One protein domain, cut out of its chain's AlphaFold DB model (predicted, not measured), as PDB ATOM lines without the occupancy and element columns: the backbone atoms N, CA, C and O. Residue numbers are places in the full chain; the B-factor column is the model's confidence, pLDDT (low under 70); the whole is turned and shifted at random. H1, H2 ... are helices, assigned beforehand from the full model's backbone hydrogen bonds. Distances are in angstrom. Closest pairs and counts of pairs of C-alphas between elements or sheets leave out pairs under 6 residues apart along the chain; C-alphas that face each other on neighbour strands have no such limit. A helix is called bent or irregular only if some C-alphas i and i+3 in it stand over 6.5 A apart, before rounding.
ATOM      1  N   GLU A   4     170.577 180.105 202.365       73.38
ATOM      2  CA  GLU A   4     169.911 179.877 203.650       73.38
ATOM      3  C   GLU A   4     170.777 179.047 204.602       73.38
ATOM      4  O   GLU A   4     171.025 179.472 205.730       73.38
ATOM      5  N   HIS A   5     171.336 177.920 204.150       74.06
ATOM      6  CA  HIS A   5     172.204 177.097 204.994       74.06
ATOM      7  C   HIS A   5     173.492 177.831 205.385       74.06
ATOM      8  O   HIS A   5     173.931 177.754 206.537       74.06
ATOM      9  N   TYR A   6     174.079 178.598 204.457       74.75
ATOM     10  CA  TYR A   6     175.275 179.392 204.741       74.75
ATOM     11  C   TYR A   6     175.019 180.442 205.831       74.75
ATOM     12  O   TYR A   6     175.821 180.577 206.764       74.75
ATOM     13  N   ARG A   7     173.893 181.163 205.728       76.75
ATOM     14  CA  ARG A   7     173.478 182.183 206.700       76.75
ATOM     15  C   ARG A   7     173.143 181.555 208.050       76.75
ATOM     16  O   ARG A   7     173.709 181.970 209.055       76.75
ATOM     17  N   ASP A   8     172.256 180.567 208.068       72.06
ATOM     18  CA  ASP A   8     171.582 180.144 209.301       72.06
ATOM     19  C   ASP A   8     172.327 179.050 210.062       72.06
ATOM     20  O   ASP A   8     172.118 178.886 211.260       72.06
ATOM     21  N   THR A   9     173.200 178.297 209.388       60.97
ATOM     22  CA  THR A   9     173.803 177.093 209.982       60.97
ATOM     23  C   THR A   9     175.316 177.195 210.163       60.97
ATOM     24  O   THR A   9     175.860 176.589 211.083       60.97
ATOM     25  N   LEU A  10     176.020 177.946 209.308       63.12
ATOM     26  CA  LEU A  10     177.476 177.805 209.183       63.12
ATOM     27  C   LEU A  10     178.292 178.936 209.818       63.12
ATOM     28  O   LEU A  10     179.267 178.669 210.521       63.12
ATOM     29  N   ARG A  11     177.949 180.198 209.532       70.75
ATOM     30  CA  ARG A  11     178.751 181.353 209.979       70.75
ATOM     31  C   ARG A  11     177.950 182.550 210.480       70.75
ATOM     32  O   ARG A  11     178.517 183.352 211.219       70.75
ATOM     33  N   GLY A  12     176.680 182.686 210.089       70.25
ATOM     34  CA  GLY A  12     175.961 183.949 210.250       70.25
ATOM     35  C   GLY A  12     176.543 185.057 209.367       70.25
ATOM     36  O   GLY A  12     177.617 184.925 208.776       70.25
ATOM     37  N   LEU A  13     175.828 186.175 209.273       82.81
ATOM     38  CA  LEU A  13     176.300 187.386 208.602       82.81
ATOM     39  C   LEU A  13     176.303 188.545 209.601       82.81
ATOM     40  O   LEU A  13     175.435 188.622 210.467       82.81
ATOM     41  N   TYR A  14     177.262 189.467 209.464       81.56
ATOM     42  CA  TYR A  14     177.357 190.662 210.320       81.56
ATOM     43  C   TYR A  14     176.120 191.568 210.240       81.56
ATOM     44  O   TYR A  14     175.875 192.373 211.135       81.56
ATOM     45  N   PHE A  15     175.352 191.450 209.163       83.44
ATOM     46  CA  PHE A  15     174.070 192.101 208.957       83.44
ATOM     47  C   PHE A  15     173.177 191.179 208.132       83.44
ATOM     48  O   PHE A  15     173.659 190.257 207.469       83.44
ATOM     49  N   ASP A  16     171.879 191.454 208.131       84.88
ATOM     50  CA  ASP A  16     170.956 190.742 207.263       84.88
ATOM     51  C   ASP A  16     171.166 191.163 205.802       84.88
ATOM     52  O   ASP A  16     170.724 192.218 205.342       84.88
ATOM     53  N   PHE A  17     171.900 190.331 205.068       84.56
ATOM     54  CA  PHE A  17     172.173 190.561 203.657       84.56
ATOM     55  C   PHE A  17     170.913 190.450 202.800       84.56
ATOM     56  O   PHE A  17     170.822 191.129 201.782       84.56
ATOM     57  N   THR A  18     169.915 189.660 203.206       86.12
ATOM     58  CA  THR A  18     168.717 189.445 202.383       86.12
ATOM     59  C   THR A  18     167.857 190.694 202.258       86.12
ATOM     60  O   THR A  18     167.298 190.963 201.195       86.12
ATOM     61  N   THR A  19     167.837 191.525 203.298       86.00
ATOM     62  CA  THR A  19     167.132 192.813 203.290       86.00
ATOM     63  C   THR A  19     167.946 193.947 202.676       86.00
ATOM     64  O   THR A  19     167.369 194.943 202.241       86.00
ATOM     65  N   ARG A  20     169.276 193.808 202.598       89.25
ATOM     66  CA  ARG A  20     170.188 194.873 202.143       89.25
ATOM     67  C   ARG A  20     170.885 194.590 200.818       89.25
ATOM     68  O   ARG A  20     171.711 195.396 200.402       89.25
ATOM     69  N   ALA A  21     170.584 193.475 200.162       93.19
ATOM     70  CA  ALA A  21     171.208 193.114 198.900       93.19
ATOM     71  C   ALA A  21     171.013 194.228 197.847       93.19
ATOM     72  O   ALA A  21     169.901 194.740 197.689       93.19
ATOM     73  N   PRO A  22     172.069 194.592 197.097       95.12
ATOM     74  CA  PRO A  22     172.016 195.662 196.100       95.12
ATOM     75  C   PRO A  22     171.299 195.259 194.798       95.12
ATOM     76  O   PRO A  22     171.289 196.031 193.847       95.12
ATOM     77  N   GLY A  23     170.745 194.047 194.733       95.75
ATOM     78  CA  GLY A  23     170.134 193.443 193.554       95.75
ATOM     79  C   GLY A  23     169.325 192.198 193.932       95.75
ATOM     80  O   GLY A  23     169.244 191.858 195.121       95.75
ATOM     81  N   PRO A  24     168.722 191.509 192.952       95.50
ATOM     82  CA  PRO A  24     167.919 190.327 193.216       95.50
ATOM     83  C   PRO A  24     168.775 189.173 193.749       95.50
ATOM     84  O   PRO A  24     169.901 188.946 193.301       95.50
ATOM     85  N   LEU A  25     168.212 188.406 194.682       93.25
ATOM     86  CA  LEU A  25     168.774 187.127 195.107       93.25
ATOM     87  C   LEU A  25     168.179 186.035 194.223       93.25
ATOM     88  O   LEU A  25     166.980 185.778 194.271       93.25
ATOM     89  N   LEU A  26     169.014 185.444 193.372       93.69
ATOM     90  CA  LEU A  26     168.597 184.466 192.373       93.69
ATOM     91  C   LEU A  26     169.071 183.082 192.806       93.69
ATOM     92  O   LEU A  26     170.251 182.877 193.098       93.69
ATOM     93  N   GLU A  27     168.154 182.127 192.848       90.81
ATOM     94  CA  GLU A  27     168.425 180.794 193.379       90.81
ATOM     95  C   GLU A  27     168.754 179.787 192.281       90.81
ATOM     96  O   GLU A  27     169.492 178.826 192.533       90.81
ATOM     97  N   THR A  28     168.245 180.013 191.068       93.25
ATOM     98  CA  THR A  28     168.413 179.106 189.931       93.25
ATOM     99  C   THR A  28     169.130 179.768 188.758       93.25
ATOM    100  O   THR A  28     169.092 180.983 188.556       93.25
ATOM    101  N   SER A  29     169.768 178.940 187.931       95.38
ATOM    102  CA  SER A  29     170.428 179.400 186.707       95.38
ATOM    103  C   SER A  29     169.443 180.015 185.710       95.38
ATOM    104  O   SER A  29     169.800 180.935 184.984       95.38
ATOM    105  N   GLU A  30     168.198 179.546 185.678       96.62
ATOM    106  CA  GLU A  30     167.153 180.089 184.800       96.62
ATOM    107  C   GLU A  30     166.763 181.508 185.214       96.62
ATOM    108  O   GLU A  30     166.682 182.397 184.365       96.62
ATOM    109  N   GLN A  31     166.592 181.740 186.522       95.50
ATOM    110  CA  GLN A  31     166.356 183.073 187.078       95.50
ATOM    111  C   GLN A  31     167.525 184.015 186.763       95.50
ATOM    112  O   GLN A  31     167.299 185.147 186.343       95.50
ATOM    113  N   LEU A  32     168.767 183.530 186.886       95.81
ATOM    114  CA  LEU A  32     169.967 184.277 186.505       95.81
ATOM    115  C   LEU A  32     169.974 184.651 185.022       95.81
ATOM    116  O   LEU A  32     170.164 185.816 184.680       95.81
ATOM    117  N   VAL A  33     169.749 183.682 184.134       97.81
ATOM    118  CA  VAL A  33     169.724 183.926 182.686       97.81
ATOM    119  C   VAL A  33     168.633 184.930 182.325       97.81
ATOM    120  O   VAL A  33     168.870 185.798 181.488       97.81
ATOM    121  N   LYS A  34     167.458 184.847 182.958       97.62
ATOM    122  CA  LYS A  34     166.387 185.824 182.752       97.62
ATOM    123  C   LYS A  34     166.813 187.224 183.202       97.62
ATOM    124  O   LYS A  34     166.722 188.153 182.407       97.62
ATOM    125  N   ALA A  35     167.335 187.361 184.421       97.25
ATOM    126  CA  ALA A  35     167.783 188.646 184.956       97.25
ATOM    127  C   ALA A  35     168.864 189.301 184.080       97.25
ATOM    128  O   ALA A  35     168.841 190.506 183.868       97.25
ATOM    129  N   LEU A  36     169.778 188.506 183.513       97.25
ATOM    130  CA  LEU A  36     170.802 189.006 182.591       97.25
ATOM    131  C   LEU A  36     170.231 189.447 181.237       97.25
ATOM    132  O   LEU A  36     170.736 190.397 180.645       97.25
ATOM    133  N   ARG A  37     169.197 188.767 180.728       98.12
ATOM    134  CA  ARG A  37     168.518 189.172 179.483       98.12
ATOM    135  C   ARG A  37     167.722 190.466 179.648       98.12
ATOM    136  O   ARG A  37     167.541 191.177 178.669       98.12
ATOM    137  N   GLU A  38     167.267 190.752 180.863       97.19
ATOM    138  CA  GLU A  38     166.432 191.905 181.222       97.19
ATOM    139  C   GLU A  38     167.197 192.880 182.143       97.19
ATOM    140  O   GLU A  38     166.613 193.491 183.035       97.19
ATOM    141  N   VAL A  39     168.517 193.016 181.949       96.81
ATOM    142  CA  VAL A  39     169.402 193.713 182.902       96.81
ATOM    143  C   VAL A  39     169.010 195.170 183.147       96.81
ATOM    144  O   VAL A  39     169.045 195.601 184.293       96.81
ATOM    145  N   ASP A  40     168.557 195.895 182.123       97.88
ATOM    146  CA  ASP A  40     168.133 197.295 182.267       97.88
ATOM    147  C   ASP A  40     166.889 197.416 183.164       97.88
ATOM    148  O   ASP A  40     166.763 198.346 183.961       97.88
ATOM    149  N   ALA A  41     165.968 196.449 183.070       97.69
ATOM    150  CA  ALA A  41     164.788 196.403 183.928       97.69
ATOM    151  C   ALA A  41     165.172 196.061 185.374       97.69
ATOM    152  O   ALA A  41     164.664 196.684 186.304       97.69
ATOM    153  N   VAL A  42     166.109 195.125 185.561       97.75
ATOM    154  CA  VAL A  42     166.653 194.783 186.883       97.75
ATOM    155  C   VAL A  42     167.396 195.973 187.493       97.75
ATOM    156  O   VAL A  42     167.234 196.253 188.678       97.75
ATOM    157  N   GLU A  43     168.191 196.702 186.710       97.06
ATOM    158  CA  GLU A  43     168.878 197.905 187.180       97.06
ATOM    159  C   GLU A  43     167.872 198.955 187.654       97.06
ATOM    160  O   GLU A  43     168.002 199.456 188.770       97.06
ATOM    161  N   ALA A  44     166.838 199.231 186.854       97.75
ATOM    162  CA  ALA A  44     165.788 200.174 187.218       97.75
ATOM    163  C   ALA A  44     165.021 199.742 188.483       97.75
ATOM    164  O   ALA A  44     164.772 200.563 189.363       97.75
ATOM    165  N   GLU A  45     164.678 198.457 188.609       97.88
ATOM    166  CA  GLU A  45     163.947 197.922 189.765       97.88
ATOM    167  C   GLU A  45     164.763 198.002 191.067       97.88
ATOM    168  O   GLU A  45     164.212 198.257 192.140       97.88
ATOM    169  N   TYR A  46     166.084 197.813 190.992       97.25
ATOM    170  CA  TYR A  46     166.960 197.748 192.167       97.25
ATOM    171  C   TYR A  46     167.819 199.002 192.379       97.25
ATOM    172  O   TYR A  46     168.640 199.022 193.302       97.25
ATOM    173  N   GLN A  47     167.613 200.065 191.597       97.69
ATOM    174  CA  GLN A  47     168.428 201.283 191.616       97.69
ATOM    175  C   GLN A  47     168.583 201.878 193.025       97.69
ATOM    176  O   GLN A  47     169.699 202.189 193.451       97.69
ATOM    177  N   ASP A  48     167.488 201.988 193.780       97.38
ATOM    178  CA  ASP A  48     167.506 202.572 195.125       97.38
ATOM    179  C   ASP A  48     168.248 201.686 196.132       97.38
ATOM    180  O   ASP A  48     169.045 202.175 196.936       97.38
ATOM    181  N   LYS A  49     168.051 200.363 196.059       96.19
ATOM    182  CA  LYS A  49     168.782 199.403 196.901       96.19
ATOM    183  C   LYS A  49     170.275 199.436 196.595       96.19
ATOM    184  O   LYS A  49     171.092 199.435 197.516       96.19
ATOM    185  N   TYR A  50     170.632 199.521 195.317       95.81
ATOM    186  CA  TYR A  50     172.013 199.653 194.874       95.81
ATOM    187  C   TYR A  50     172.649 200.958 195.379       95.81
ATOM    188  O   TYR A  50     173.758 200.942 195.925       95.81
ATOM    189  N   ALA A  51     171.943 202.086 195.258       95.31
ATOM    190  CA  ALA A  51     172.404 203.385 195.743       95.31
ATOM    191  C   ALA A  51     172.605 203.393 197.267       95.31
ATOM    192  O   ALA A  51     173.652 203.837 197.748       95.31
ATOM    193  N   GLN A  52     171.651 202.841 198.022       94.88
ATOM    194  CA  GLN A  52     171.745 202.729 199.475       94.88
ATOM    195  C   GLN A  52     172.920 201.835 199.894       94.88
ATOM    196  O   GLN A  52     173.736 202.234 200.723       94.88
ATOM    197  N   PHE A  53     173.082 200.669 199.264       94.56
ATOM    198  CA  PHE A  53     174.211 199.778 199.537       94.56
ATOM    199  C   PHE A  53     175.562 200.460 199.276       94.56
ATOM    200  O   PHE A  53     176.492 200.339 200.075       94.56
ATOM    201  N   LYS A  54     175.680 201.223 198.180       93.25
ATOM    202  CA  LYS A  54     176.888 202.006 197.889       93.25
ATOM    203  C   LYS A  54     177.190 203.024 198.983       93.25
ATOM    204  O   LYS A  54     178.335 203.089 199.424       93.25
ATOM    205  N   LYS A  55     176.190 203.781 199.426       92.75
ATOM    206  CA  LYS A  55     176.352 204.765 200.500       92.75
ATOM    207  C   LYS A  55     176.836 204.114 201.795       92.75
ATOM    208  O   LYS A  55     177.741 204.620 202.446       92.75
ATOM    209  N   ASP A  56     176.264 202.969 202.147       92.00
ATOM    210  CA  ASP A  56     176.527 202.351 203.444       92.00
ATOM    211  C   ASP A  56     177.869 201.616 203.525       92.00
ATOM    212  O   ASP A  56     178.442 201.507 204.608       92.00
ATOM    213  N   PHE A  57     178.364 201.087 202.402       90.44
ATOM    214  CA  PHE A  57     179.518 200.178 202.406       90.44
ATOM    215  C   PHE A  57     180.670 200.600 201.496       90.44
ATOM    216  O   PHE A  57     181.782 200.098 201.643       90.44
ATOM    217  N   CYS A  58     180.429 201.486 200.530       88.31
ATOM    218  CA  CYS A  58     181.423 201.892 199.537       88.31
ATOM    219  C   CYS A  58     181.881 203.345 199.706       88.31
ATOM    220  O   CYS A  58     182.587 203.847 198.833       88.31
ATOM    221  N   GLU A  59     181.520 204.029 200.791       85.19
ATOM    222  CA  GLU A  59     181.945 205.404 201.056       85.19
ATOM    223  C   GLU A  59     182.806 205.516 202.326       85.19
ATOM    224  O   GLU A  59     182.611 204.755 203.273       85.19
ATOM    225  N   PRO A  60     183.753 206.475 202.375       77.94
ATOM    226  CA  PRO A  60     184.210 207.327 201.278       77.94
ATOM    227  C   PRO A  60     185.250 206.610 200.397       77.94
ATOM    228  O   PRO A  60     186.315 206.197 200.856       77.94
ATOM    229  N   ARG A  61     184.973 206.509 199.092       76.50
ATOM    230  CA  ARG A  61     185.907 205.988 198.078       76.50
ATOM    231  C   ARG A  61     186.468 207.114 197.214       76.50
ATOM    232  O   ARG A  61     186.244 207.173 196.012       76.50
ATOM    233  N   ASP A  62     187.244 207.998 197.829       90.00
ATOM    234  CA  ASP A  62     187.919 209.105 197.136       90.00
ATOM    235  C   ASP A  62     189.219 208.696 196.414       90.00
ATOM    236  O   ASP A  62     189.914 209.536 195.849       90.00
ATOM    237  N   GLY A  63     189.581 207.408 196.449       91.00
ATOM    238  CA  GLY A  63     190.788 206.873 195.809       91.00
ATOM    239  C   GLY A  63     192.104 207.259 196.494       91.00
ATOM    240  O   GLY A  63     193.171 206.912 195.999       91.00
ATOM    241  N   ARG A  64     192.062 207.945 197.644       93.69
ATOM    242  CA  ARG A  64     193.252 208.507 198.310       93.69
ATOM    243  C   ARG A  64     193.663 207.772 199.585       93.69
ATOM    244  O   ARG A  64     194.487 208.277 200.345       93.69
ATOM    245  N   ALA A  65     193.122 206.577 199.826       92.12
ATOM    246  CA  ALA A  65     193.408 205.796 201.030       92.12
ATOM    247  C   ALA A  65     194.913 205.529 201.210       92.12
ATOM    248  O   ALA A  65     195.466 205.862 202.255       92.12
ATOM    249  N   THR A  66     195.596 205.023 200.176       93.50
ATOM    250  CA  THR A  66     197.042 204.751 200.231       93.50
ATOM    251  C   THR A  66     197.856 206.020 200.459       93.50
ATOM    252  O   THR A  66     198.742 206.020 201.306       93.50
ATOM    253  N   ALA A  67     197.524 207.111 199.760       93.94
ATOM    254  CA  ALA A  67     198.204 208.394 199.938       93.94
ATOM    255  C   ALA A  67     198.108 208.875 201.394       93.94
ATOM    256  O   ALA A  67     199.133 209.144 202.007       93.94
ATOM    257  N   ARG A  68     196.908 208.849 201.998       92.25
ATOM    258  CA  ARG A  68     196.723 209.194 203.421       92.25
ATOM    259  C   ARG A  68     197.568 208.339 204.360       92.25
ATOM    260  O   ARG A  68     198.085 208.853 205.347       92.25
ATOM    261  N   VAL A  69     197.680 207.038 204.086       93.44
ATOM    262  CA  VAL A  69     198.498 206.131 204.905       93.44
ATOM    263  C   VAL A  69     199.976 206.494 204.790       93.44
ATOM    264  O   VAL A  69     200.632 206.650 205.818       93.44
ATOM    265  N   VAL A  70     200.488 206.687 203.571       95.00
ATOM    266  CA  VAL A  70     201.887 207.080 203.329       95.00
ATOM    267  C   VAL A  70     202.191 208.426 203.980       95.00
ATOM    268  O   VAL A  70     203.144 208.519 204.750       95.00
ATOM    269  N   ASP A  71     201.342 209.433 203.761       93.44
ATOM    270  CA  ASP A  71     201.481 210.758 204.368       93.44
ATOM    271  C   ASP A  71     201.528 210.652 205.899       93.44
ATOM    272  O   ASP A  71     202.381 211.258 206.545       93.44
ATOM    273  N   ARG A  72     200.664 209.822 206.504       92.75
ATOM    274  CA  ARG A  72     200.635 209.622 207.959       92.75
ATOM    275  C   ARG A  72     201.878 208.905 208.485       92.75
ATOM    276  O   ARG A  72     202.366 209.278 209.555       92.75
ATOM    277  N   MET A  73     202.366 207.892 207.769       93.38
ATOM    278  CA  MET A  73     203.581 207.154 208.128       93.38
ATOM    279  C   MET A  73     204.819 208.043 208.040       93.38
ATOM    280  O   MET A  73     205.665 207.991 208.926       93.38
ATOM    281  N   LEU A  74     204.912 208.880 207.004       92.94
ATOM    282  CA  LEU A  74     206.044 209.782 206.806       92.94
ATOM    283  C   LEU A  74     205.995 210.984 207.752       92.94
ATOM    284  O   LEU A  74     207.033 211.351 208.284       92.94
ATOM    285  N   ALA A  75     204.815 211.542 208.042       85.94
ATOM    286  CA  ALA A  75     204.659 212.641 209.001       85.94
ATOM    287  C   ALA A  75     204.850 212.210 210.470       85.94
ATOM    288  O   ALA A  75     205.161 213.041 211.319       85.94
ATOM    289  N   GLY A  76     204.627 210.931 210.794       68.00
ATOM    290  CA  GLY A  76     204.789 210.373 212.145       68.00
ATOM    291  C   GLY A  76     206.019 209.480 212.331       68.00
ATOM    292  O   GLY A  76     206.205 208.934 213.416       68.00
ATOM    293  N   GLY A  77     206.819 209.277 211.284       55.19
ATOM    294  CA  GLY A  77     207.977 208.390 211.306       55.19
ATOM    295  C   GLY A  77     209.233 209.075 211.860       55.19
ATOM    296  O   GLY A  77     209.351 210.298 211.782       55.19
TER     297      GLY A  77
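This is residues 4 to 77 of the 86 residues of a protein of Streptomyces sp. SID2119 (UniProt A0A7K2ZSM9). An open, drawn-out chain of five helices: H1 and H2 make one limb, H3 and the long, kinked H4 make a corner beyond it, and H5 is at the far end of an arm that sticks out. After H2, residues 21 to 28 lead out to H3; H4 then runs back past the end of H2, and the arm, residues 57 to 77, runs on in roughly the direction of H4. The contacts between helices are few, with H4 near H2 and near H3 but no helix touching another. The printed part has 74 residues, with five named helices in the order H1, H2, H3, H4, H5 and no named strand, and its class is all helix. The whole is extended, with a radius of gyration of the C-alphas of 18.4 A, and it spans 56 by 35 by 19 A, only just flat.

The printed part begins with H1, residues 4 to 11, which touches no helix. A tight link of 5 residues joins it to H2, residues 17 to 20, and the two are apart. A short link of 8 residues joins H2 to H3, residues 29 to 37, and these two are apart as well. A tight link of 1 residue then joins H3 to H4, residues 39 to 57. H3 and H4 are close but not clearly touching, with 1 pair of C-alphas within 8 A, that of Ala 35 and Val 42 at 6.5 A. Their lines are about perpendicular, at 82 degrees. H4 has a kink of 64 degrees near residue 46. H2 and H4 are close but not clearly touching, with 2 pairs of C-alphas within 8 A; the closest C-alphas are those of Arg 20 and Phe 53, 6.9 A apart. A short link of 7 residues joins H4 to H5, residues 65 to 76, and these two are apart. H5 is also apart from H1, H2 and H3. In H3 and H5 every O i to N i+4 pair is within hydrogen-bond range, in H1 2 of 4 and in H4 13 of 15, while H2 is too short for such a pair.

H1 begins at C-alpha 4 at (169.911, 179.877, 203.650) and is irregular, with C-alphas 8 and 11 7.3 A apart. From first to last C-alpha H1 measures 11.0 A, H2 5.0 A and H3 12.3 A. H4 is the longest helix by residues, with 19; it runs 22.9 A from C-alpha 39 at (169.402, 193.713, 182.902) to C-alpha 57 at (179.518, 200.178, 202.406). It is irregular too, with C-alphas 45 and 48 7.9 A apart. H5 runs 16.6 A and ends at C-alpha 76 at (204.789, 210.373, 212.145).

The two C-alphas farthest apart are those of Glu 30 and Gly 77, 56.3 A. Residues 57 to 77, of which 65 to 76 belong to H5, stand free, and so do residues 36 to 41, of which 39 to 41 belong to H4. The body without these stretches has 47 residues and spans 33 by 31 by 11 A, with a radius of gyration of 12.5 A. The printed part has no cut, and no link between helices is long. The mean pLDDT of the printed part is 89.2; the model's confidence is low, under 70, at residues 9 to 10 and 76 to 77.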